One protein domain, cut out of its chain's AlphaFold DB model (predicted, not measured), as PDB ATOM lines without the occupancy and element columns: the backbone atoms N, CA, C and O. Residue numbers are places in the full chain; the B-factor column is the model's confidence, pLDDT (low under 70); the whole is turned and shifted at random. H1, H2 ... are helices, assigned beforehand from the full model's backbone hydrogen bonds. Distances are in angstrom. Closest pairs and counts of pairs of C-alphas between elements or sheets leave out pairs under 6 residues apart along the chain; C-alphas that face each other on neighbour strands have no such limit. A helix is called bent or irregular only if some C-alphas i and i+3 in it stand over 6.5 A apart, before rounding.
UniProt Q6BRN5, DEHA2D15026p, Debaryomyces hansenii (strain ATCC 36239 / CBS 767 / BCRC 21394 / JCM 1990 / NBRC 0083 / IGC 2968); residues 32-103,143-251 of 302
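Overview. This is residues 32 to 103 and 143 to 251 of the 302 residues of the protein "DEHA2D15026p" of Debaryomyces hansenii (strain ATCC 36239 / CBS 767 / BCRC 21394 / JCM 1990 / NBRC 0083 / IGC 2968) (UniProt Q6BRN5). Four helices, H1, H2, H3 and H6, make an up-and-down bundle, and one end of the longest, H1, sticks out beyond it as a free arm, residues 32 to 57. At the other end of the bundle gather the short helices H4 and H5 and the loop of residues 187 to 210. The printed part has 181 residues, with six named helices, H1 to H6 in chain order, and no named strand; the class is all helix. It is only just loose, close to extended, with a radius of gyration of the C-alphas of 23.8 A, and it spans 89 by 38 by 26 A, the arm making much of the length.

Arrangement. Start with H1, residues 32 to 79, and H2, residues 82 to 99, a helical hairpin. They touch at Phe 77 and Cys 85, their closest C-alphas at 5.5 A, with a shallow tilt of 31 degrees, opposite ways; H1 uses residues 73 to 77 alone. Next look at H3, residues 143 to 179, the hub, which touches three helices. It touches H2, the C-alphas of Pro 88 and Thr 162 being closest at 5.5 A, at a shallow tilt of 2 degrees, opposite ways. H4, residues 183 to 186, is close to H3 but not clearly touching, with C-alphas 177 and 183 closest at 6.0 A. H5, residues 211 to 217, touches H3 about perpendicular, at 73 degrees, with C-alphas 175 and 214 closest at 6.9 A. H6, residues 220 to 242, touches H3 at a shallow tilt of 12 degrees, opposite ways, with C-alphas 163 and 224 closest at 6.4 A. H6 also touches H1, through residues 62 to 76 of H1 alone, with C-alphas 69 and 230 closest at 6.0 A. H1 and H3 are apart. Every O i to N i+4 pair is within hydrogen-bond range in H1, H5 and H6, against 12 of 14 in H2 and 31 of 33 in H3; H4 is too short for such a pair.

Along the chain. Find C-alpha 32 at (-20.384, 59.974, -70.949); from there H1 runs 68.6 A. H2 is 24.9 A long and irregular, C-alphas 84 and 87 being 7.2 A apart. H3 runs 52.3 A from C-alpha 143 at (11.708, 24.182, -46.944); it is neither bent nor irregular, but only just: C-alphas 171 and 174 are 6.3 A apart. H4 and H5 are short; H6 runs 32.2 A to C-alpha 242 at (5.832, 34.897, -41.609).

Size, cuts and confidence. The C-alphas of Val 32 and Glu 208 are farthest apart, 90.0 A. Residues 104 to 142 are not printed, and C-alphas 103 and 143 are 14.8 A apart across that cut. The link from H4 to H5 is long. The mean pLDDT of the printed part is 71.8, and 79 residues are under 70, among them 184 to 204 and 239 to 251.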
ATOM      1  N   VAL A  32     -19.931  61.054 -71.846       58.50
ATOM      2  CA  VAL A  32     -20.384  59.974 -70.949       58.50
ATOM      3  C   VAL A  32     -19.390  58.803 -70.920       58.50
ATOM      4  O   VAL A  32     -19.105  58.260 -69.855       58.50
ATOM      5  N   ALA A  33     -18.803  58.430 -72.062       56.28
ATOM      6  CA  ALA A  33     -17.775  57.387 -72.108       56.28
ATOM      7  C   ALA A  33     -16.476  57.810 -71.397       56.28
ATOM      8  O   ALA A  33     -15.897  57.007 -70.670       56.28
ATOM      9  N   THR A  34     -16.040  59.068 -71.541       65.12
ATOM     10  CA  THR A  34     -14.894  59.600 -70.784       65.12
ATOM     11  C   THR A  34     -15.183  59.683 -69.292       65.12
ATOM     12  O   THR A  34     -14.329  59.283 -68.515       65.12
ATOM     13  N   THR A  35     -16.389  60.083 -68.865       66.62
ATOM     14  CA  THR A  35     -16.725  60.113 -67.431       66.62
ATOM     15  C   THR A  35     -16.758  58.720 -66.809       66.62
ATOM     16  O   THR A  35     -16.305  58.565 -65.684       66.62
ATOM     17  N   ILE A  36     -17.228  57.698 -67.538       68.44
ATOM     18  CA  ILE A  36     -17.233  56.306 -67.054       68.44
ATOM     19  C   ILE A  36     -15.799  55.764 -66.935       68.44
ATOM     20  O   ILE A  36     -15.464  55.130 -65.936       68.44
ATOM     21  N   ILE A  37     -14.929  56.047 -67.912       69.88
ATOM     22  CA  ILE A  37     -13.511  55.646 -67.874       69.88
ATOM     23  C   ILE A  37     -12.754  56.397 -66.768       69.88
ATOM     24  O   ILE A  37     -11.936  55.802 -66.067       69.88
ATOM     25  N   ASP A  38     -13.040  57.683 -66.567       70.69
ATOM     26  CA  ASP A  38     -12.442  58.489 -65.501       70.69
ATOM     27  C   ASP A  38     -12.926  58.052 -64.113       70.69
ATOM     28  O   ASP A  38     -12.147  58.053 -63.160       70.69
ATOM     29  N   GLU A  39     -14.181  57.623 -63.978       71.56
ATOM     30  CA  GLU A  39     -14.726  57.056 -62.741       71.56
ATOM     31  C   GLU A  39     -14.120  55.674 -62.438       71.56
ATOM     32  O   GLU A  39     -13.712  55.401 -61.302       71.56
ATOM     33  N   GLU A  40     -13.936  54.828 -63.456       68.38
ATOM     34  CA  GLU A  40     -13.233  53.551 -63.326       68.38
ATOM     35  C   GLU A  40     -11.753  53.758 -62.951       68.38
ATOM     36  O   GLU A  40     -11.241  53.113 -62.031       68.38
ATOM     37  N   ASN A  41     -11.063  54.707 -63.584       69.69
ATOM     38  CA  ASN A  41      -9.677  55.040 -63.260       69.69
ATOM     39  C   ASN A  41      -9.542  55.648 -61.859       69.69
ATOM     40  O   ASN A  41      -8.631  55.273 -61.117       69.69
ATOM     41  N   ASN A  42     -10.468  56.518 -61.451       73.75
ATOM     42  CA  ASN A  42     -10.493  57.081 -60.102       73.75
ATOM     43  C   ASN A  42     -10.783  56.020 -59.038       73.75
ATOM     44  O   ASN A  42     -10.162  56.046 -57.975       73.75
ATOM     45  N   SER A  43     -11.677  55.065 -59.305       69.19
ATOM     46  CA  SER A  43     -11.952  53.963 -58.375       69.19
ATOM     47  C   SER A  43     -10.744  53.025 -58.239       69.19
ATOM     48  O   SER A  43     -10.346  52.701 -57.118       69.19
ATOM     49  N   LYS A  44     -10.067  52.684 -59.346       65.00
ATOM     50  CA  LYS A  44      -8.806  51.921 -59.333       65.00
ATOM     51  C   LYS A  44      -7.695  52.670 -58.600       65.00
ATOM     52  O   LYS A  44      -6.990  52.071 -57.790       65.00
ATOM     53  N   PHE A  45      -7.546  53.972 -58.838       68.00
ATOM     54  CA  PHE A  45      -6.558  54.802 -58.153       68.00
ATOM     55  C   PHE A  45      -6.844  54.908 -56.652       68.00
ATOM     56  O   PHE A  45      -5.933  54.727 -55.846       68.00
ATOM     57  N   ARG A  46      -8.107  55.119 -56.257       67.19
ATOM     58  CA  ARG A  46      -8.536  55.123 -54.850       67.19
ATOM     59  C   ARG A  46      -8.291  53.782 -54.172       67.19
ATOM     60  O   ARG A  46      -7.778  53.772 -53.058       67.19
ATOM     61  N   ASN A  47      -8.584  52.670 -54.841       63.09
ATOM     62  CA  ASN A  47      -8.302  51.337 -54.311       63.09
ATOM     63  C   ASN A  47      -6.799  51.110 -54.135       63.09
ATOM     64  O   ASN A  47      -6.377  50.648 -53.076       63.09
ATOM     65  N   LYS A  48      -5.974  51.510 -55.113       59.97
ATOM     66  CA  LYS A  48      -4.511  51.469 -54.974       59.97
ATOM     67  C   LYS A  48      -4.053  52.318 -53.788       59.97
ATOM     68  O   LYS A  48      -3.402  51.792 -52.897       59.97
ATOM     69  N   GLN A  49      -4.449  53.589 -53.718       61.06
ATOM     70  CA  GLN A  49      -4.134  54.499 -52.607       61.06
ATOM     71  C   GLN A  49      -4.556  53.932 -51.244       61.06
ATOM     72  O   GLN A  49      -3.789  53.998 -50.286       61.06
ATOM     73  N   PHE A  50      -5.743  53.333 -51.156       60.81
ATOM     74  CA  PHE A  50      -6.243  52.708 -49.935       60.81
ATOM     75  C   PHE A  50      -5.379  51.518 -49.506       60.81
ATOM     76  O   PHE A  50      -4.990  51.434 -48.341       60.81
ATOM     77  N   ILE A  51      -5.015  50.634 -50.440       57.03
ATOM     78  CA  ILE A  51      -4.102  49.509 -50.185       57.03
ATOM     79  C   ILE A  51      -2.733  50.027 -49.729       57.03
ATOM     80  O   ILE A  51      -2.173  49.514 -48.757       57.03
ATOM     81  N   VAL A  52      -2.225  51.088 -50.367       56.50
ATOM     82  CA  VAL A  52      -0.949  51.718 -50.007       56.50
ATOM     83  C   VAL A  52      -0.971  52.264 -48.586       56.50
ATOM     84  O   VAL A  52      -0.077  51.992 -47.782       56.50
ATOM     85  N   GLN A  53      -2.009  53.028 -48.256       56.34
ATOM     86  CA  GLN A  53      -2.166  53.597 -46.926       56.34
ATOM     87  C   GLN A  53      -2.320  52.490 -45.886       56.34
ATOM     88  O   GLN A  53      -1.628  52.524 -44.871       56.34
ATOM     89  N   LYS A  54      -3.147  51.475 -46.148       59.22
ATOM     90  CA  LYS A  54      -3.352  50.336 -45.248       59.22
ATOM     91  C   LYS A  54      -2.045  49.593 -44.956       59.22
ATOM     92  O   LYS A  54      -1.716  49.406 -43.789       59.22
ATOM     93  N   THR A  55      -1.271  49.286 -45.994       56.22
ATOM     94  CA  THR A  55       0.071  48.685 -45.887       56.22
ATOM     95  C   THR A  55       0.971  49.491 -44.956       56.22
ATOM     96  O   THR A  55       1.545  48.965 -44.005       56.22
ATOM     97  N   ARG A  56       1.050  50.808 -45.186       57.75
ATOM     98  CA  ARG A  56       1.887  51.708 -44.387       57.75
ATOM     99  C   ARG A  56       1.466  51.727 -42.917       57.75
ATOM    100  O   ARG A  56       2.320  51.719 -42.037       57.75
ATOM    101  N   HIS A  57       0.163  51.731 -42.639       61.44
ATOM    102  CA  HIS A  57      -0.342  51.688 -41.264       61.44
ATOM    103  C   HIS A  57       0.017  50.371 -40.576       61.44
ATOM    104  O   HIS A  57       0.369  50.369 -39.400       61.44
ATOM    105  N   GLN A  58      -0.025  49.262 -41.305       61.75
ATOM    106  CA  GLN A  58       0.304  47.955 -40.755       61.75
ATOM    107  C   GLN A  58       1.805  47.791 -40.512       61.75
ATOM    108  O   GLN A  58       2.190  47.288 -39.460       61.75
ATOM    109  N   GLN A  59       2.654  48.291 -41.412       63.12
ATOM    110  CA  GLN A  59       4.099  48.347 -41.192       63.12
ATOM    111  C   GLN A  59       4.447  49.214 -39.973       63.12
ATOM    112  O   GLN A  59       5.265  48.817 -39.144       63.12
ATOM    113  N   ASN A  60       3.782  50.363 -39.820       66.69
ATOM    114  CA  ASN A  60       3.936  51.206 -38.636       66.69
ATOM    115  C   ASN A  60       3.503  50.471 -37.358       66.69
ATOM    116  O   ASN A  60       4.196  50.555 -36.351       66.69
ATOM    117  N   LEU A  61       2.397  49.723 -37.396       69.94
ATOM    118  CA  LEU A  61       1.914  48.941 -36.256       69.94
ATOM    119  C   LEU A  61       2.897  47.823 -35.880       69.94
ATOM    120  O   LEU A  61       3.190  47.647 -34.701       69.94
ATOM    121  N   ILE A  62       3.461  47.109 -36.861       70.50
ATOM    122  CA  ILE A  62       4.518  46.110 -36.629       70.50
ATOM    123  C   ILE A  62       5.744  46.767 -35.989       70.50
ATOM    124  O   ILE A  62       6.258  46.264 -34.995       70.50
ATOM    125  N   SER A  63       6.186  47.914 -36.511       69.94
ATOM    126  CA  SER A  63       7.320  48.657 -35.950       69.94
ATOM    127  C   SER A  63       7.054  49.130 -34.513       69.94
ATOM    128  O   SER A  63       7.942  49.055 -33.663       69.94
ATOM    129  N   GLN A  64       5.825  49.556 -34.208       79.19
ATOM    130  CA  GLN A  64       5.413  49.926 -32.852       79.19
ATOM    131  C   GLN A  64       5.385  48.722 -31.906       79.19
ATOM    132  O   GLN A  64       5.828  48.846 -30.767       79.19
ATOM    133  N   LEU A  65       4.910  47.559 -32.363       79.06
ATOM    134  CA  LEU A  65       4.931  46.322 -31.578       79.06
ATOM    135  C   LEU A  65       6.362  45.851 -31.291       79.06
ATOM    136  O   LEU A  65       6.651  45.467 -30.162       79.06
ATOM    137  N   ASP A  66       7.265  45.924 -32.270       78.56
ATOM    138  CA  ASP A  66       8.687  45.612 -32.068       78.56
ATOM    139  C   ASP A  66       9.322  46.583 -31.055       78.56
ATOM    140  O   ASP A  66       9.948  46.166 -30.081       78.56
ATOM    141  N   THR A  67       9.041  47.883 -31.189       80.94
ATOM    142  CA  THR A  67       9.473  48.914 -30.226       80.94
ATOM    143  C   THR A  67       8.933  48.647 -28.817       80.94
ATOM    144  O   THR A  67       9.650  48.828 -27.833       80.94
ATOM    145  N   LEU A  68       7.688  48.176 -28.697       85.75
ATOM    146  CA  LEU A  68       7.078  47.825 -27.416       85.75
ATOM    147  C   LEU A  68       7.816  46.665 -26.732       85.75
ATOM    148  O   LEU A  68       7.967  46.693 -25.513       85.75
ATOM    149  N   VAL A  69       8.327  45.683 -27.487       85.69
ATOM    150  CA  VAL A  69       9.157  44.606 -26.918       85.69
ATOM    151  C   VAL A  69      10.434  45.171 -26.297       85.69
ATOM    152  O   VAL A  69      10.763  44.821 -25.165       85.69
ATOM    153  N   TYR A  70      11.124  46.084 -26.985       84.50
ATOM    154  CA  TYR A  70      12.312  46.743 -26.433       84.50
ATOM    155  C   TYR A  70      11.993  47.610 -25.215       84.50
ATOM    156  O   TYR A  70      12.767  47.619 -24.259       84.50
ATOM    157  N   LEU A  71      10.845  48.293 -25.209       86.06
ATOM    158  CA  LEU A  71      10.391  49.061 -24.051       86.06
ATOM    159  C   LEU A  71      10.138  48.141 -22.849       86.06
ATOM    160  O   LEU A  71      10.576  48.459 -21.748       86.06
ATOM    161  N   LEU A  72       9.501  46.984 -23.053       86.00
ATOM    162  CA  LEU A  72       9.275  45.992 -21.996       86.00
ATOM    163  C   LEU A  72      10.587  45.403 -21.462       86.00
ATOM    164  O   LEU A  72      10.747  45.295 -20.250       86.00
ATOM    165  N   LEU A  73      11.546  45.087 -22.335       83.50
ATOM    166  CA  LEU A  73      12.886  44.655 -21.917       83.50
ATOM    167  C   LEU A  73      13.617  45.756 -21.132       83.50
ATOM    168  O   LEU A  73      14.250  45.476 -20.118       83.50
ATOM    169  N   GLY A  74      13.497  47.017 -21.558       81.56
ATOM    170  CA  GLY A  74      14.037  48.171 -20.839       81.56
ATOM    171  C   GLY A  74      13.375  48.381 -19.475       81.56
ATOM    172  O   GLY A  74      14.053  48.675 -18.494       81.56
ATOM    173  N   TYR A  75      12.063  48.164 -19.381       82.19
ATOM    174  CA  TYR A  75      11.337  48.182 -18.113       82.19
ATOM    175  C   TYR A  75      11.831  47.081 -17.168       82.19
ATOM    176  O   TYR A  75      12.127  47.366 -16.008       82.19
ATOM    177  N   GLN A  76      11.991  45.845 -17.662       79.69
ATOM    178  CA  GLN A  76      12.575  44.751 -16.881       79.69
ATOM    179  C   GLN A  76      13.990  45.110 -16.398       79.69
ATOM    180  O   GLN A  76      14.314  44.892 -15.233       79.69
ATOM    181  N   PHE A  77      14.797  45.729 -17.263       78.19
ATOM    182  CA  PHE A  77      16.168  46.148 -16.969       78.19
ATOM    183  C   PHE A  77      16.259  47.210 -15.867       78.19
ATOM    184  O   PHE A  77      17.140  47.129 -15.007       78.19
ATOM    185  N   ILE A  78      15.344  48.184 -15.879       74.44
ATOM    186  CA  ILE A  78      15.255  49.223 -14.844       74.44
ATOM    187  C   ILE A  78      14.738  48.631 -13.532       74.44
ATOM    188  O   ILE A  78      15.231  49.007 -12.478       74.44
ATOM    189  N   LYS A  79      13.767  47.712 -13.583       72.69
ATOM    190  CA  LYS A  79      13.069  47.219 -12.391       72.69
ATOM    191  C   LYS A  79      13.777  46.070 -11.666       72.69
ATOM    192  O   LYS A  79      13.866  46.078 -10.445       72.69
ATOM    193  N   TYR A  80      14.255  45.064 -12.395       65.75
ATOM    194  CA  TYR A  80      14.676  43.770 -11.829       65.75
ATOM    195  C   TYR A  80      16.190  43.539 -11.847       65.75
ATOM    196  O   TYR A  80      16.646  42.432 -11.557       65.75
ATOM    197  N   CYS A  81      16.964  44.603 -12.087       69.38
ATOM    198  CA  CYS A  81      18.427  44.639 -12.156       69.38
ATOM    199  C   CYS A  81      19.032  44.186 -13.499       69.38
ATOM    200  O   CYS A  81      18.457  43.402 -14.254       69.38
ATOM    201  N   HIS A  82      20.247  44.671 -13.790       68.19
ATOM    202  CA  HIS A  82      20.928  44.425 -15.068       68.19
ATOM    203  C   HIS A  82      21.267  42.942 -15.267       68.19
ATOM    204  O   HIS A  82      21.097  42.417 -16.365       68.19
ATOM    205  N   SER A  83      21.687  42.246 -14.204       70.81
ATOM    206  CA  SER A  83      22.029  40.819 -14.244       70.81
ATOM    207  C   SER A  83      20.851  39.951 -14.691       70.81
ATOM    208  O   SER A  83      21.036  39.118 -15.574       70.81
ATOM    209  N   ALA A  84      19.639  40.213 -14.188       74.25
ATOM    210  CA  ALA A  84      18.421  39.501 -14.575       74.25
ATOM    211  C   ALA A  84      18.092  39.645 -16.074       74.25
ATOM    212  O   ALA A  84      17.492  38.755 -16.667       74.25
ATOM    213  N   CYS A  85      18.517  40.739 -16.708       77.50
ATOM    214  CA  CYS A  85      18.094  41.085 -18.064       77.50
ATOM    215  C   CYS A  85      19.141  40.789 -19.148       77.50
ATOM    216  O   CYS A  85      18.784  40.736 -20.325       77.50
ATOM    217  N   ILE A  86      20.410  40.533 -18.798       82.25
ATOM    218  CA  ILE A  86      21.478  40.265 -19.783       82.25
ATOM    219  C   ILE A  86      21.148  39.051 -20.658       82.25
ATOM    220  O   ILE A  86      21.180  39.151 -21.885       82.25
ATOM    221  N   LEU A  87      20.820  37.903 -20.054       84.62
ATOM    222  CA  LEU A  87      20.533  36.691 -20.824       84.62
ATOM    223  C   LEU A  87      19.258  36.834 -21.682       84.62
ATOM    224  O   LEU A  87      19.331  36.533 -22.877       84.62
ATOM    225  N   PRO A  88      18.116  37.323 -21.153       85.50
ATOM    226  CA  PRO A  88      16.923  37.582 -21.961       85.50
ATOM    227  C   PRO A  88      17.172  38.521 -23.147       85.50
ATOM    228  O   PRO A  88      16.689  38.243 -24.249       85.50
ATOM    229  N   VAL A  89      17.948  39.594 -22.951       84.38
ATOM    230  CA  VAL A  89      18.300  40.552 -24.010       84.38
ATOM    231  C   VAL A  89      19.201  39.905 -25.059       84.38
ATOM    232  O   VAL A  89      18.923  40.029 -26.249       84.38
ATOM    233  N   LEU A  90      20.234  39.160 -24.655       84.69
ATOM    234  CA  LEU A  90      21.103  38.441 -25.592       84.69
ATOM    235  C   LEU A  90      20.314  37.432 -26.431       84.69
ATOM    236  O   LEU A  90      20.443  37.413 -27.654       84.69
ATOM    237  N   LEU A  91      19.450  36.636 -25.797       85.19
ATOM    238  CA  LEU A  91      18.579  35.700 -26.508       85.19
ATOM    239  C   LEU A  91      17.605  36.425 -27.436       85.19
ATOM    240  O   LEU A  91      17.340  35.942 -28.534       85.19
ATOM    241  N   HIS A  92      17.074  37.578 -27.022       85.00
ATOM    242  CA  HIS A  92      16.215  38.395 -27.872       85.00
ATOM    243  C   HIS A  92      16.973  38.917 -29.096       85.00
ATOM    244  O   HIS A  92      16.467  38.764 -30.199       85.00
ATOM    245  N   ILE A  93      18.201  39.426 -28.943       81.31
ATOM    246  CA  ILE A  93      19.045  39.862 -30.068       81.31
ATOM    247  C   ILE A  93      19.355  38.689 -31.003       81.31
ATOM    248  O   ILE A  93      19.253  38.844 -32.216       81.31
ATOM    249  N   ILE A  94      19.699  37.512 -30.471       78.75
ATOM    250  CA  ILE A  94      19.965  36.310 -31.278       78.75
ATOM    251  C   ILE A  94      18.715  35.911 -32.065       78.75
ATOM    252  O   ILE A  94      18.790  35.718 -33.277       78.75
ATOM    253  N   VAL A  95      17.558  35.838 -31.404       75.81
ATOM    254  CA  VAL A  95      16.286  35.512 -32.060       75.81
ATOM    255  C   VAL A  95      15.915  36.576 -33.086       75.81
ATOM    256  O   VAL A  95      15.536  36.212 -34.192       75.81
ATOM    257  N   GLN A  96      16.110  37.863 -32.791       74.19
ATOM    258  CA  GLN A  96      15.882  38.937 -33.750       74.19
ATOM    259  C   GLN A  96      16.826  38.803 -34.943       74.19
ATOM    260  O   GLN A  96      16.369  38.889 -36.064       74.19
ATOM    261  N   LYS A  97      18.116  38.503 -34.758       69.44
ATOM    262  CA  LYS A  97      19.058  38.292 -35.872       69.44
ATOM    263  C   LYS A  97      18.691  37.084 -36.733       69.44
ATOM    264  O   LYS A  97      18.791  37.171 -37.953       69.44
ATOM    265  N   ILE A  98      18.240  35.992 -36.116       63.97
ATOM    266  CA  ILE A  98      17.766  34.794 -36.823       63.97
ATOM    267  C   ILE A  98      16.464  35.097 -37.582       63.97
ATOM    268  O   ILE A  98      16.329  34.711 -38.740       63.97
ATOM    269  N   LEU A  99      15.529  35.832 -36.973       60.31
ATOM    270  CA  LEU A  99      14.255  36.226 -37.588       60.31
ATOM    271  C   LEU A  99      14.414  37.340 -38.639       60.31
ATOM    272  O   LEU A  99      13.661  37.360 -39.610       60.31
ATOM    273  N   SER A 100      15.391  38.237 -38.474       54.53
ATOM    274  CA  SER A 100      15.763  39.314 -39.405       54.53
ATOM    275  C   SER A 100      16.565  38.808 -40.601       54.53
ATOM    276  O   SER A 100      16.870  39.588 -41.497       54.53
ATOM    277  N   CYS A 101      16.919  37.523 -40.644       39.06
ATOM    278  CA  CYS A 101      17.829  37.003 -41.652       39.06
ATOM    279  C   CYS A 101      17.229  36.837 -43.056       39.06
ATOM    280  O   CYS A 101      17.938  36.388 -43.941       39.06
ATOM    281  N   SER A 102      15.955  37.152 -43.309       41.16
ATOM    282  CA  SER A 102      15.393  36.874 -44.645       41.16
ATOM    283  C   SER A 102      14.081  37.574 -44.998       41.16
ATOM    284  O   SER A 102      13.538  37.325 -46.075       41.16
ATOM    285  N   SER A 103      13.513  38.415 -44.143       38.66
ATOM    286  CA  SER A 103      12.109  38.775 -44.321       38.66
ATOM    287  C   SER A 103      11.930  40.149 -44.977       38.66
ATOM    288  O   SER A 103      11.733  41.158 -44.312       38.66
ATOM    289  N   LEU A 143      10.612  23.359 -47.467       55.34
ATOM    290  CA  LEU A 143      11.708  24.182 -46.944       55.34
ATOM    291  C   LEU A 143      11.165  25.275 -46.019       55.34
ATOM    292  O   LEU A 143      11.728  25.535 -44.955       55.34
ATOM    293  N   ILE A 144      10.064  25.903 -46.412       55.44
ATOM    294  CA  ILE A 144       9.552  27.078 -45.722       55.44
ATOM    295  C   ILE A 144       8.719  26.686 -44.504       55.44
ATOM    296  O   ILE A 144       8.881  27.302 -43.451       55.44
ATOM    297  N   ASN A 145       7.966  25.590 -44.569       60.69
ATOM    298  CA  ASN A 145       7.383  24.966 -43.382       60.69
ATOM    299  C   ASN A 145       8.471  24.595 -42.363       60.69
ATOM    300  O   ASN A 145       8.317  24.855 -41.171       60.69
ATOM    301  N   ASN A 146       9.617  24.079 -42.814       61.62
ATOM    302  CA  ASN A 146      10.739  23.784 -41.922       61.62
ATOM    303  C   ASN A 146      11.362  25.044 -41.298       61.62
ATOM    304  O   ASN A 146      11.712  25.024 -40.117       61.62
ATOM    305  N   ILE A 147      11.501  26.142 -42.046       65.38
ATOM    306  CA  ILE A 147      11.984  27.426 -41.507       65.38
ATOM    307  C   ILE A 147      10.974  27.996 -40.505       65.38
ATOM    308  O   ILE A 147      11.369  28.418 -39.420       65.38
ATOM    309  N   PHE A 148       9.679  27.939 -40.822       66.75
ATOM    310  CA  PHE A 148       8.589  28.383 -39.956       66.75
ATOM    311  C   PHE A 148       8.568  27.616 -38.630       66.75
ATOM    312  O   PHE A 148       8.572  28.224 -37.559       66.75
ATOM    313  N   ILE A 149       8.609  26.281 -38.687       68.00
ATOM    314  CA  ILE A 149       8.632  25.419 -37.499       68.00
ATOM    315  C   ILE A 149       9.876  25.714 -36.660       68.00
ATOM    316  O   ILE A 149       9.771  25.857 -35.442       68.00
ATOM    317  N   LYS A 150      11.045  25.867 -37.292       70.31
ATOM    318  CA  LYS A 150      12.289  26.199 -36.586       70.31
ATOM    319  C   LYS A 150      12.220  27.571 -35.921       70.31
ATOM    320  O   LYS A 150      12.542  27.670 -34.743       70.31
ATOM    321  N   ALA A 151      11.776  28.606 -36.628       72.56
ATOM    322  CA  ALA A 151      11.657  29.963 -36.097       72.56
ATOM    323  C   ALA A 151      10.669  30.035 -34.920       72.56
ATOM    324  O   ALA A 151      10.993  30.587 -33.869       72.56
ATOM    325  N   CYS A 152       9.508  29.392 -35.054       77.25
ATOM    326  CA  CYS A 152       8.525  29.272 -33.982       77.25
ATOM    327  C   CYS A 152       9.104  28.509 -32.774       77.25
ATOM    328  O   CYS A 152       9.021  28.969 -31.636       77.25
ATOM    329  N   SER A 153       9.791  27.390 -33.028       80.44
ATOM    330  CA  SER A 153      10.500  26.614 -32.007       80.44
ATOM    331  C   SER A 153      11.566  27.447 -31.285       80.44
ATOM    332  O   SER A 153      11.690  27.347 -30.069       80.44
ATOM    333  N   PHE A 154      12.311  28.305 -31.991       82.50
ATOM    334  CA  PHE A 154      13.291  29.210 -31.380       82.50
ATOM    335  C   PHE A 154      12.644  30.253 -30.466       82.50
ATOM    336  O   PHE A 154      13.172  30.512 -29.386       82.50
ATOM    337  N   ILE A 155      11.498  30.822 -30.857       85.19
ATOM    338  CA  ILE A 155      10.747  31.770 -30.017       85.19
ATOM    339  C   ILE A 155      10.293  31.086 -28.720       85.19
ATOM    340  O   ILE A 155      10.494  31.634 -27.634       85.19
ATOM    341  N   TYR A 156       9.753  29.866 -28.811       87.75
ATOM    342  CA  TYR A 156       9.355  29.095 -27.630       87.75
ATOM    343  C   TYR A 156      10.544  28.718 -26.746       87.75
ATOM    344  O   TYR A 156      10.489  28.928 -25.536       87.75
ATOM    345  N   TRP A 157      11.635  28.216 -27.330       89.00
ATOM    346  CA  TRP A 157      12.839  27.875 -26.570       89.00
ATOM    347  C   TRP A 157      13.440  29.083 -25.870       89.00
ATOM    348  O   TRP A 157      13.807  28.979 -24.702       89.00
ATOM    349  N   LYS A 158      13.481  30.240 -26.539       89.06
ATOM    350  CA  LYS A 158      13.875  31.496 -25.900       89.06
ATOM    351  C   LYS A 158      13.011  31.767 -24.674       89.06
ATOM    352  O   LYS A 158      13.564  32.020 -23.613       89.06
ATOM    353  N   ALA A 159      11.686  31.726 -24.810       89.50
ATOM    354  CA  ALA A 159      10.791  32.022 -23.696       89.50
ATOM    355  C   ALA A 159      10.974  31.042 -22.530       89.50
ATOM    356  O   ALA A 159      11.051  31.474 -21.386       89.50
ATOM    357  N   ILE A 160      11.133  29.743 -22.810       91.69
ATOM    358  CA  ILE A 160      11.412  28.734 -21.779       91.69
ATOM    359  C   ILE A 160      12.727  29.046 -21.060       91.69
ATOM    360  O   ILE A 160      12.752  29.079 -19.832       91.69
ATOM    361  N   ILE A 161      13.808  29.307 -21.802       91.94
ATOM    362  CA  ILE A 161      15.118  29.617 -21.215       91.94
ATOM    363  C   ILE A 161      15.047  30.908 -20.392       91.94
ATOM    364  O   ILE A 161      15.583  30.943 -19.290       91.94
ATOM    365  N   THR A 162      14.360  31.941 -20.885       90.50
ATOM    366  CA  THR A 162      14.139  33.198 -20.160       90.50
ATOM    367  C   THR A 162      13.376  32.963 -18.854       90.50
ATOM    368  O   THR A 162      13.869  33.358 -17.801       90.50
ATOM    369  N   CYS A 163      12.252  32.240 -18.883       90.31
ATOM    370  CA  CYS A 163      11.486  31.918 -17.677       90.31
ATOM    371  C   CYS A 163      12.315  31.109 -16.671       90.31
ATOM    372  O   CYS A 163      12.326  31.422 -15.484       90.31
ATOM    373  N   VAL A 164      13.033  30.077 -17.131       92.69
ATOM    374  CA  VAL A 164      13.897  29.257 -16.266       92.69
ATOM    375  C   VAL A 164      15.006  30.105 -15.655       92.69
ATOM    376  O   VAL A 164      15.266  29.996 -14.460       92.69
ATOM    377  N   TYR A 165      15.631  30.975 -16.445       91.19
ATOM    378  CA  TYR A 165      16.666  31.883 -15.967       91.19
ATOM    379  C   TYR A 165      16.139  32.823 -14.886       91.19
ATOM    380  O   TYR A 165      16.751  32.939 -13.831       91.19
ATOM    381  N   HIS A 166      14.983  33.437 -15.114       89.69
ATOM    382  CA  HIS A 166      14.323  34.322 -14.165       89.69
ATOM    383  C   HIS A 166      13.910  33.611 -12.868       89.69
ATOM    384  O   HIS A 166      14.146  34.132 -11.778       89.69
ATOM    385  N   VAL A 167      13.375  32.389 -12.959       90.06
ATOM    386  CA  VAL A 167      13.078  31.557 -11.781       90.06
ATOM    387  C   VAL A 167      14.357  31.235 -11.013       90.06
ATOM    388  O   VAL A 167      14.397  31.436  -9.803       90.06
ATOM    389  N   LEU A 168      15.411  30.770 -11.691       90.25
ATOM    390  CA  LEU A 168      16.688  30.466 -11.046       90.25
ATOM    391  C   LEU A 168      17.288  31.716 -10.407       90.25
ATOM    392  O   LEU A 168      17.661  31.672  -9.243       90.25
ATOM    393  N   PHE A 169      17.300  32.841 -11.115       87.25
ATOM    394  CA  PHE A 169      17.795  34.114 -10.608       87.25
ATOM    395  C   PHE A 169      17.112  34.507  -9.292       87.25
ATOM    396  O   PHE A 169      17.791  34.774  -8.298       87.25
ATOM    397  N   VAL A 170      15.778  34.466  -9.227       85.31
ATOM    398  CA  VAL A 170      15.071  34.792  -7.981       85.31
ATOM    399  C   VAL A 170      15.326  33.729  -6.904       85.31
ATOM    400  O   VAL A 170      15.688  34.068  -5.777       85.31
ATOM    401  N   CYS A 171      15.190  32.445  -7.234       88.06
ATOM    402  CA  CYS A 171      15.282  31.352  -6.266       88.06
ATOM    403  C   CYS A 171      16.688  31.154  -5.684       88.06
ATOM    404  O   CYS A 171      16.807  30.842  -4.502       88.06
ATOM    405  N   THR A 172      17.744  31.292  -6.491       86.69
ATOM    406  CA  THR A 172      19.124  31.022  -6.059       86.69
ATOM    407  C   THR A 172      19.854  32.276  -5.622       86.69
ATOM    408  O   THR A 172      20.663  32.199  -4.704       86.69
ATOM    409  N   TRP A 173      19.610  33.423  -6.259       84.19
ATOM    410  CA  TRP A 173      20.338  34.655  -5.953       84.19
ATOM    411  C   TRP A 173      19.543  35.561  -5.008       84.19
ATOM    412  O   TRP A 173      19.989  35.782  -3.882       84.19
ATOM    413  N   MET A 174      18.339  36.002  -5.394       79.88
ATOM    414  CA  MET A 174      17.550  36.938  -4.567       79.88
ATOM    415  C   MET A 174      17.150  36.337  -3.214       79.88
ATOM    416  O   MET A 174      17.310  36.981  -2.179       79.88
ATOM    417  N   VAL A 175      16.669  35.090  -3.184       84.25
ATOM    418  CA  VAL A 175      16.287  34.446  -1.914       84.25
ATOM    419  C   VAL A 175      17.502  34.195  -1.015       84.25
ATOM    420  O   VAL A 175      17.392  34.346   0.200       84.25
ATOM    421  N   SER A 176      18.668  33.870  -1.580       84.31
ATOM    422  CA  SER A 176      19.898  33.712  -0.788       84.31
ATOM    423  C   SER A 176      20.321  35.028  -0.133       84.31
ATOM    424  O   SER A 176      20.677  35.037   1.040       84.31
ATOM    425  N   ILE A 177      20.189  36.153  -0.840       81.88
ATOM    426  CA  ILE A 177      20.452  37.493  -0.294       81.88
ATOM    427  C   ILE A 177      19.507  37.831   0.867       81.88
ATOM    428  O   ILE A 177      19.942  38.397   1.871       81.88
ATOM    429  N   VAL A 178      18.226  37.473   0.743       82.38
ATOM    430  CA  VAL A 178      17.237  37.640   1.818       82.38
ATOM    431  C   VAL A 178      17.578  36.765   3.025       82.38
ATOM    432  O   VAL A 178      17.466  37.212   4.163       82.38
ATOM    433  N   ASN A 179      17.995  35.518   2.800       83.94
ATOM    434  CA  ASN A 179      18.366  34.602   3.882       83.94
ATOM    435  C   ASN A 179      19.621  35.070   4.636       83.94
ATOM    436  O   ASN A 179      19.715  34.854   5.841       83.94
ATOM    437  N   ASP A 180      20.531  35.749   3.939       83.69
ATOM    438  CA  ASP A 180      21.726  36.380   4.503       83.69
ATOM    439  C   ASP A 180      21.445  37.723   5.208       83.69
ATOM    440  O   ASP A 180      22.376  38.335   5.730       83.69
ATOM    441  N   ASP A 181      20.195  38.203   5.204       78.25
ATOM    442  CA  ASP A 181      19.767  39.507   5.745       78.25
ATOM    443  C   ASP A 181      20.512  40.710   5.125       78.25
ATOM    444  O   ASP A 181      20.603  41.802   5.687       78.25
ATOM    445  N   LYS A 182      21.047  40.519   3.912       74.12
ATOM    446  CA  LYS A 182      21.807  41.533   3.162       74.12
ATOM    447  C   LYS A 182      20.924  42.370   2.243       74.12
ATOM    448  O   LYS A 182      21.450  43.174   1.480       74.12
ATOM    449  N   LEU A 183      19.600  42.226   2.314       71.94
ATOM    450  CA  LEU A 183      18.664  42.923   1.426       71.94
ATOM    451  C   LEU A 183      18.840  44.452   1.483       71.94
ATOM    452  O   LEU A 183      18.849  45.108   0.450       71.94
ATOM    453  N   LYS A 184      19.116  45.008   2.669       68.00
ATOM    454  CA  LYS A 184      19.374  46.448   2.866       68.00
ATOM    455  C   LYS A 184      20.687  46.936   2.242       68.00
ATOM    456  O   LYS A 184      20.819  48.110   1.924       68.00
ATOM    457  N   MET A 185      21.665  46.050   2.023       64.88
ATOM    458  CA  MET A 185      22.897  46.410   1.306       64.88
ATOM    459  C   MET A 185      22.656  46.622  -0.194       64.88
ATOM    460  O   MET A 185      23.466  47.278  -0.845       64.88
ATOM    461  N   LEU A 186      21.552  46.101  -0.741       64.56
ATOM    462  CA  LEU A 186      21.189  46.282  -2.148       64.56
ATOM    463  C   LEU A 186      20.623  47.679  -2.433       64.56
ATOM    464  O   LEU A 186      20.701  48.144  -3.568       64.56
ATOM    465  N   GLU A 187      20.108  48.361  -1.410       61.16
ATOM    466  CA  GLU A 187      19.514  49.700  -1.518       61.16
ATOM    467  C   GLU A 187      20.556  50.770  -1.895       61.16
ATOM    468  O   GLU A 187      20.248  51.727  -2.600       61.16
ATOM    469  N   ASN A 188      21.823  50.553  -1.517       56.59
ATOM    470  CA  ASN A 188      22.928  51.493  -1.737       56.59
ATOM    471  C   ASN A 188      23.787  51.201  -2.982       56.59
ATOM    472  O   ASN A 188      24.894  51.721  -3.098       56.59
ATOM    473  N   GLY A 189      23.268  50.420  -3.936       53.62
ATOM    474  CA  GLY A 189      23.731  50.436  -5.324       53.62
ATOM    475  C   GLY A 189      25.134  49.873  -5.576       53.62
ATOM    476  O   GLY A 189      26.140  50.576  -5.530       53.62
ATOM    477  N   SER A 190      25.187  48.631  -6.057       51.59
ATOM    478  CA  SER A 190      26.174  48.301  -7.088       51.59
ATOM    479  C   SER A 190      25.445  48.309  -8.427       51.59
ATOM    480  O   SER A 190      24.588  47.469  -8.688       51.59
ATOM    481  N   TRP A 191      25.768  49.291  -9.271       48.16
ATOM    482  CA  TRP A 191      25.102  49.571 -10.556       48.16
ATOM    483  C   TRP A 191      25.064  48.360 -11.510       48.16
ATOM    484  O   TRP A 191      24.214  48.269 -12.387       48.16
ATOM    485  N   TRP A 192      25.958  47.392 -11.294       50.00
ATOM    486  CA  TRP A 192      26.042  46.135 -12.038       50.00
ATOM    487  C   TRP A 192      25.051  45.055 -11.599       50.00
ATOM    488  O   TRP A 192      24.724  44.177 -12.398       50.00
ATOM    489  N   PHE A 193      24.581  45.095 -10.352       50.25
ATOM    490  CA  PHE A 193      23.780  44.016  -9.777       50.25
ATOM    491  C   PHE A 193      22.424  44.468  -9.264       50.25
ATOM    492  O   PHE A 193      21.545  43.620  -9.203       50.25
ATOM    493  N   ILE A 194      22.240  45.751  -8.928       49.03
ATOM    494  CA  ILE A 194      20.963  46.297  -8.474       49.03
ATOM    495  C   ILE A 194      20.778  47.728  -8.954       49.03
ATOM    496  O   ILE A 194      21.593  48.608  -8.683       49.03
ATOM    497  N   SER A 195      19.647  47.964  -9.608       41.75
ATOM    498  CA  SER A 195      19.103  49.301  -9.770       41.75
ATOM    499  C   SER A 195      17.673  49.261  -9.256       41.75
ATOM    500  O   SER A 195      16.737  49.096 -10.019       41.75
ATOM    501  N   PHE A 196      17.495  49.395  -7.942       49.12
ATOM    502  CA  PHE A 196      16.221  49.859  -7.403       49.12
ATOM    503  C   PHE A 196      16.156  51.373  -7.640       49.12
ATOM    504  O   PHE A 196      16.184  52.169  -6.704       49.12
ATOM    505  N   ILE A 197      16.154  51.817  -8.902       40.34
ATOM    506  CA  ILE A 197      15.820  53.213  -9.194       40.34
ATOM    507  C   ILE A 197      14.315  53.342  -8.946       40.34
ATOM    508  O   ILE A 197      13.494  53.088  -9.822       40.34
ATOM    509  N   GLY A 198      13.961  53.695  -7.709       44.16
ATOM    510  CA  GLY A 198      12.617  54.128  -7.324       44.16
ATOM    511  C   GLY A 198      11.690  53.100  -6.663       44.16
ATOM    512  O   GLY A 198      10.569  53.480  -6.345       44.16
ATOM    513  N   GLU A 199      12.109  51.854  -6.413       51.06
ATOM    514  CA  GLU A 199      11.346  50.906  -5.573       51.06
ATOM    515  C   GLU A 199      12.061  50.714  -4.228       51.06
ATOM    516  O   GLU A 199      13.230  50.339  -4.188       51.06
ATOM    517  N   SER A 200      11.372  50.998  -3.118       55.84
ATOM    518  CA  SER A 200      11.857  50.681  -1.771       55.84
ATOM    519  C   SER A 200      12.010  49.171  -1.622       55.84
ATOM    520  O   SER A 200      11.153  48.411  -2.089       55.84
ATOM    521  N   THR A 201      13.086  48.719  -0.969       61.84
ATOM    522  CA  THR A 201      13.196  47.298  -0.624       61.84
ATOM    523  C   THR A 201      11.977  46.895   0.218       61.84
ATOM    524  O   THR A 201      11.552  47.679   1.067       61.84
ATOM    525  N   PRO A 202      11.346  45.727  -0.015       65.44
ATOM    526  CA  PRO A 202      10.197  45.326   0.789       65.44
ATOM    527  C   PRO A 202      10.615  45.202   2.262       65.44
ATOM    528  O   PRO A 202      11.343  44.276   2.625       65.44
ATOM    529  N   GLU A 203      10.174  46.141   3.103       64.00
ATOM    530  CA  GLU A 203      10.607  46.248   4.506       64.00
ATOM    531  C   GLU A 203      10.193  45.026   5.349       64.00
ATOM    532  O   GLU A 203      10.830  44.709   6.352       64.00
ATOM    533  N   ASP A 204       9.172  44.293   4.894       68.56
ATOM    534  CA  ASP A 204       8.543  43.192   5.625       68.56
ATOM    535  C   ASP A 204       9.213  41.822   5.411       68.56
ATOM    536  O   ASP A 204       8.795  40.825   6.009       68.56
ATOM    537  N   ILE A 205      10.218  41.715   4.532       73.62
ATOM    538  CA  ILE A 205      10.850  40.423   4.240       73.62
ATOM    539  C   ILE A 205      12.048  40.196   5.161       73.62
ATOM    540  O   ILE A 205      13.116  40.775   4.989       73.62
ATOM    541  N   THR A 206      11.904  39.241   6.075       76.12
ATOM    542  CA  THR A 206      12.999  38.736   6.913       76.12
ATOM    543  C   THR A 206      13.423  37.323   6.506       76.12
ATOM    544  O   THR A 206      12.705  36.606   5.792       76.12
ATOM    545  N   LYS A 207      14.572  36.865   7.015       78.06
ATOM    546  CA  LYS A 207      15.068  35.486   6.850       78.06
ATOM    547  C   LYS A 207      14.054  34.404   7.256       78.06
ATOM    548  O   LYS A 207      14.065  33.327   6.665       78.06
ATOM    549  N   GLU A 208      13.157  34.682   8.200       82.12
ATOM    550  CA  GLU A 208      12.189  33.705   8.731       82.12
ATOM    551  C   GLU A 208      10.906  33.623   7.898       82.12
ATOM    552  O   GLU A 208      10.106  32.701   8.048       82.12
ATOM    553  N   THR A 209      10.722  34.565   6.973       83.50
ATOM    554  CA  THR A 209       9.530  34.627   6.131       83.50
ATOM    555  C   THR A 209       9.417  33.391   5.237       83.50
ATOM    556  O   THR A 209      10.418  32.879   4.722       83.50
ATOM    557  N   ASN A 210       8.186  32.925   5.016       87.81
ATOM    558  CA  ASN A 210       7.907  31.773   4.161       87.81
ATOM    559  C   ASN A 210       8.534  31.958   2.768       87.81
ATOM    560  O   ASN A 210       8.408  33.019   2.154       87.81
ATOM    561  N   TYR A 211       9.169  30.901   2.258       85.12
ATOM    562  CA  TYR A 211       9.800  30.867   0.940       85.12
ATOM    563  C   TYR A 211       8.879  31.374  -0.183       85.12
ATOM    564  O   TYR A 211       9.292  32.197  -0.991       85.12
ATOM    565  N   TRP A 212       7.607  30.969  -0.195       85.50
ATOM    566  CA  TRP A 212       6.646  31.399  -1.218       85.50
ATOM    567  C   TRP A 212       6.317  32.890  -1.145       85.50
ATOM    568  O   TRP A 212       6.192  33.549  -2.175       85.50
ATOM    569  N   TYR A 213       6.222  33.434   0.067       85.75
ATOM    570  CA  TYR A 213       5.993  34.861   0.267       85.75
ATOM    571  C   TYR A 213       7.209  35.683  -0.172       85.75
ATOM    572  O   TYR A 213       7.045  36.713  -0.823       85.75
ATOM    573  N   LYS A 214       8.428  35.179   0.089       82.00
ATOM    574  CA  LYS A 214       9.666  35.765  -0.442       82.00
ATOM    575  C   LYS A 214       9.624  35.820  -1.967       82.00
ATOM    576  O   LYS A 214       9.825  36.888  -2.525       82.00
ATOM    577  N   LEU A 215       9.301  34.719  -2.648       84.44
ATOM    578  CA  LEU A 215       9.218  34.702  -4.117       84.44
ATOM    579  C   LEU A 215       8.212  35.721  -4.671       84.44
ATOM    580  O   LEU A 215       8.485  36.371  -5.681       84.44
ATOM    581  N   PHE A 216       7.057  35.859  -4.016       84.44
ATOM    582  CA  PHE A 216       6.022  36.801  -4.430       84.44
ATOM    583  C   PHE A 216       6.484  38.255  -4.275       84.44
ATOM    584  O   PHE A 216       6.434  39.016  -5.239       84.44
ATOM    585  N   GLN A 217       6.985  38.618  -3.092       82.25
ATOM    586  CA  GLN A 217       7.425  39.983  -2.793       82.25
ATOM    587  C   GLN A 217       8.707  40.381  -3.539       82.25
ATOM    588  O   GLN A 217       8.898  41.547  -3.861       82.25
ATOM    589  N   LEU A 218       9.559  39.414  -3.894       77.69
ATOM    590  CA  LEU A 218      10.715  39.630  -4.771       77.69
ATOM    591  C   LEU A 218      10.319  39.831  -6.248       77.69
ATOM    592  O   LEU A 218      11.182  40.055  -7.094       77.69
ATOM    593  N   GLY A 219       9.025  39.752  -6.577       78.25
ATOM    594  CA  GLY A 219       8.494  40.146  -7.878       78.25
ATOM    595  C   GLY A 219       8.596  39.091  -8.981       78.25
ATOM    596  O   GLY A 219       8.366  39.431 -10.144       78.25
ATOM    597  N   LEU A 220       8.854  37.819  -8.641       84.38
ATOM    598  CA  LEU A 220       8.866  36.705  -9.604       84.38
ATOM    599  C   LEU A 220       7.581  36.625 -10.455       84.38
ATOM    600  O   LEU A 220       7.697  36.441 -11.667       84.38
ATOM    601  N   PRO A 221       6.359  36.803  -9.903       85.94
ATOM    602  CA  PRO A 221       5.147  36.772 -10.721       85.94
ATOM    603  C   PRO A 221       5.110  37.881 -11.778       85.94
ATOM    604  O   PRO A 221       4.727  37.627 -12.918       85.94
ATOM    605  N   GLY A 222       5.534  39.100 -11.426       84.56
ATOM    606  CA  GLY A 222       5.570  40.233 -12.357       84.56
ATOM    607  C   GLY A 222       6.567  40.012 -13.497       84.56
ATOM    608  O   GLY A 222       6.256  40.292 -14.655       84.56
ATOM    609  N   LEU A 223       7.721  39.430 -13.172       84.50
ATOM    610  CA  LEU A 223       8.760  39.049 -14.126       84.50
ATOM    611  C   LEU A 223       8.232  38.017 -15.140       84.50
ATOM    612  O   LEU A 223       8.299  38.243 -16.347       84.50
ATOM    613  N   LEU A 224       7.589  36.948 -14.656       88.81
ATOM    614  CA  LEU A 224       7.010  35.905 -15.510       88.81
ATOM    615  C   LEU A 224       5.851  36.420 -16.374       88.81
ATOM    616  O   LEU A 224       5.747  36.062 -17.545       88.81
ATOM    617  N   VAL A 225       4.981  37.280 -15.834       89.88
ATOM    618  CA  VAL A 225       3.905  37.905 -16.622       89.88
ATOM    619  C   VAL A 225       4.489  38.774 -17.733       89.88
ATOM    620  O   VAL A 225       4.013  38.726 -18.865       89.88
ATOM    621  N   SER A 226       5.542  39.536 -17.440       87.88
ATOM    622  CA  SER A 226       6.225  40.346 -18.444       87.88
ATOM    623  C   SER A 226       6.844  39.482 -19.551       87.88
ATOM    624  O   SER A 226       6.670  39.804 -20.728       87.88
ATOM    625  N   ASP A 227       7.455  38.344 -19.212       87.94
ATOM    626  CA  ASP A 227       7.976  37.389 -20.200       87.94
ATOM    627  C   ASP A 227       6.875  36.797 -21.085       87.94
ATOM    628  O   ASP A 227       7.059  36.654 -22.296       87.94
ATOM    629  N   LEU A 228       5.709  36.490 -20.506       89.88
ATOM    630  CA  LEU A 228       4.547  36.008 -21.254       89.88
ATOM    631  C   LEU A 228       4.009  37.068 -22.220       89.88
ATOM    632  O   LEU A 228       3.653  36.733 -23.351       89.88
ATOM    633  N   ILE A 229       3.979  38.340 -21.813       89.81
ATOM    634  CA  ILE A 229       3.582  39.451 -22.690       89.81
ATOM    635  C   ILE A 229       4.586  39.602 -23.839       89.81
ATOM    636  O   ILE A 229       4.176  39.734 -24.993       89.81
ATOM    637  N   ILE A 230       5.890  39.530 -23.556       87.38
ATOM    638  CA  ILE A 230       6.933  39.574 -24.590       87.38
ATOM    639  C   ILE A 230       6.765  38.406 -25.565       87.38
ATOM    640  O   ILE A 230       6.756  38.627 -26.775       87.38
ATOM    641  N   LEU A 231       6.575  37.180 -25.067       89.12
ATOM    642  CA  LEU A 231       6.309  36.008 -25.903       89.12
ATOM    643  C   LEU A 231       5.072  36.224 -26.782       89.12
ATOM    644  O   LEU A 231       5.121  35.953 -27.979       89.12
ATOM    645  N   PHE A 232       3.978  36.736 -26.214       88.50
ATOM    646  CA  PHE A 232       2.756  37.019 -26.963       88.50
ATOM    647  C   PHE A 232       3.008  38.012 -28.102       88.50
ATOM    648  O   PHE A 232       2.659  37.724 -29.246       88.50
ATOM    649  N   ILE A 233       3.673  39.139 -27.825       85.75
ATOM    650  CA  ILE A 233       3.992  40.139 -28.853       85.75
ATOM    651  C   ILE A 233       4.921  39.543 -29.917       85.75
ATOM    652  O   ILE A 233       4.690  39.744 -31.106       85.75
ATOM    653  N   GLN A 234       5.928  38.758 -29.529       83.12
ATOM    654  CA  GLN A 234       6.833  38.100 -30.475       83.12
ATOM    655  C   GLN A 234       6.128  37.066 -31.356       83.12
ATOM    656  O   GLN A 234       6.443  36.965 -32.539       83.12
ATOM    657  N   LEU A 235       5.157  36.326 -30.819       82.62
ATOM    658  CA  LEU A 235       4.318  35.432 -31.613       82.62
ATOM    659  C   LEU A 235       3.427  36.227 -32.571       82.62
ATOM    660  O   LEU A 235       3.306  35.835 -33.725       82.62
ATOM    661  N   VAL A 236       2.852  37.355 -32.143       79.94
ATOM    662  CA  VAL A 236       2.089  38.247 -33.033       79.94
ATOM    663  C   VAL A 236       2.979  38.771 -34.162       79.94
ATOM    664  O   VAL A 236       2.608  38.649 -35.325       79.94
ATOM    665  N   LEU A 237       4.177  39.272 -33.849       74.62
ATOM    666  CA  LEU A 237       5.161  39.721 -34.839       74.62
ATOM    667  C   LEU A 237       5.552  38.591 -35.798       74.62
ATOM    668  O   LEU A 237       5.563  38.788 -37.010       74.62
ATOM    669  N   PHE A 238       5.803  37.389 -35.274       73.19
ATOM    670  CA  PHE A 238       6.104  36.210 -36.078       73.19
ATOM    671  C   PHE A 238       4.956  35.857 -37.030       73.19
ATOM    672  O   PHE A 238       5.196  35.623 -38.210       73.19
ATOM    673  N   GLN A 239       3.705  35.877 -36.565       68.25
ATOM    674  CA  GLN A 239       2.536  35.633 -37.415       68.25
ATOM    675  C   GLN A 239       2.369  36.731 -38.480       68.25
ATOM    676  O   GLN A 239       2.123  36.412 -39.643       68.25
ATOM    677  N   CYS A 240       2.557  38.004 -38.121       63.19
ATOM    678  CA  CYS A 240       2.483  39.129 -39.055       63.19
ATOM    679  C   CYS A 240       3.552  39.039 -40.158       63.19
ATOM    680  O   CYS A 240       3.235  39.220 -41.330       63.19
ATOM    681  N   ILE A 241       4.798  38.715 -39.798       60.88
ATOM    682  CA  ILE A 241       5.928  38.646 -40.735       60.88
ATOM    683  C   ILE A 241       5.884  37.359 -41.570       60.88
ATOM    684  O   ILE A 241       6.049  37.411 -42.782       60.88
ATOM    685  N   TYR A 242       5.652  36.197 -40.952       56.16
ATOM    686  CA  TYR A 242       5.832  34.897 -41.609       56.16
ATOM    687  C   TYR A 242       4.547  34.220 -42.078       56.16
ATOM    688  O   TYR A 242       4.638  33.318 -42.900       56.16
ATOM    689  N   LYS A 243       3.354  34.577 -41.592       50.09
ATOM    690  CA  LYS A 243       2.100  33.955 -42.069       50.09
ATOM    691  C   LYS A 243       1.364  34.817 -43.094       50.09
ATOM    692  O   LYS A 243       0.467  34.319 -43.767       50.09
ATOM    693  N   GLN A 244       1.710  36.099 -43.199       47.38
ATOM    694  CA  GLN A 244       0.948  37.050 -44.008       47.38
ATOM    695  C   GLN A 244       1.761  38.009 -44.861       47.38
ATOM    696  O   GLN A 244       1.167  38.649 -45.727       47.38
ATOM    697  N   SER A 245       3.079  38.113 -44.672       41.09
ATOM    698  CA  SER A 245       3.870  38.727 -45.728       41.09
ATOM    699  C   SER A 245       3.754  37.875 -46.982       41.09
ATOM    700  O   SER A 245       3.818  36.649 -46.933       41.09
ATOM    701  N   THR A 246       3.605  38.540 -48.110       39.09
ATOM    702  CA  THR A 246       3.484  37.938 -49.439       39.09
ATOM    703  C   THR A 246       4.771  37.260 -49.930       39.09
ATOM    704  O   THR A 246       4.776  36.620 -50.979       39.09
ATOM    705  N   VAL A 247       5.865  37.350 -49.164       38.16
ATOM    706  CA  VAL A 247       7.087  36.542 -49.357       38.16
ATOM    707  C   VAL A 247       7.014  35.218 -48.595       38.16
ATOM    708  O   VAL A 247       7.773  34.291 -48.891       38.16
ATOM    709  N   SER A 248       6.084  35.090 -47.644       34.44
ATOM    710  CA  SER A 248       5.732  33.788 -47.102       34.44
ATOM    711  C   SER A 248       4.932  33.009 -48.146       34.44
ATOM    712  O   SER A 248       3.868  33.458 -48.563       34.44
ATOM    713  N   PRO A 249       5.382  31.813 -48.538       41.12
ATOM    714  CA  PRO A 249       4.690  30.950 -49.496       41.12
ATOM    715  C   PRO A 249       3.375  30.383 -48.937       41.12
ATOM    716  O   PRO A 249       2.622  29.756 -49.668       41.12
ATOM    717  N   ILE A 250       3.104  30.562 -47.635       39.75
ATOM    718  CA  ILE A 250       1.889  30.078 -46.965       39.75
ATOM    719  C   ILE A 250       0.736  31.085 -47.150       39.75
ATOM    720  O   ILE A 250      -0.435  30.746 -46.960       39.75
ATOM    721  N   GLY A 251       1.047  32.328 -47.541       39.75
ATOM    722  CA  GLY A 251       0.066  33.325 -47.958       39.75
ATOM    723  C   GLY A 251      -0.150  33.263 -49.468       39.75
ATOM    724  O   GLY A 251       0.813  33.268 -50.228       39.75
TER     725      GLY A 251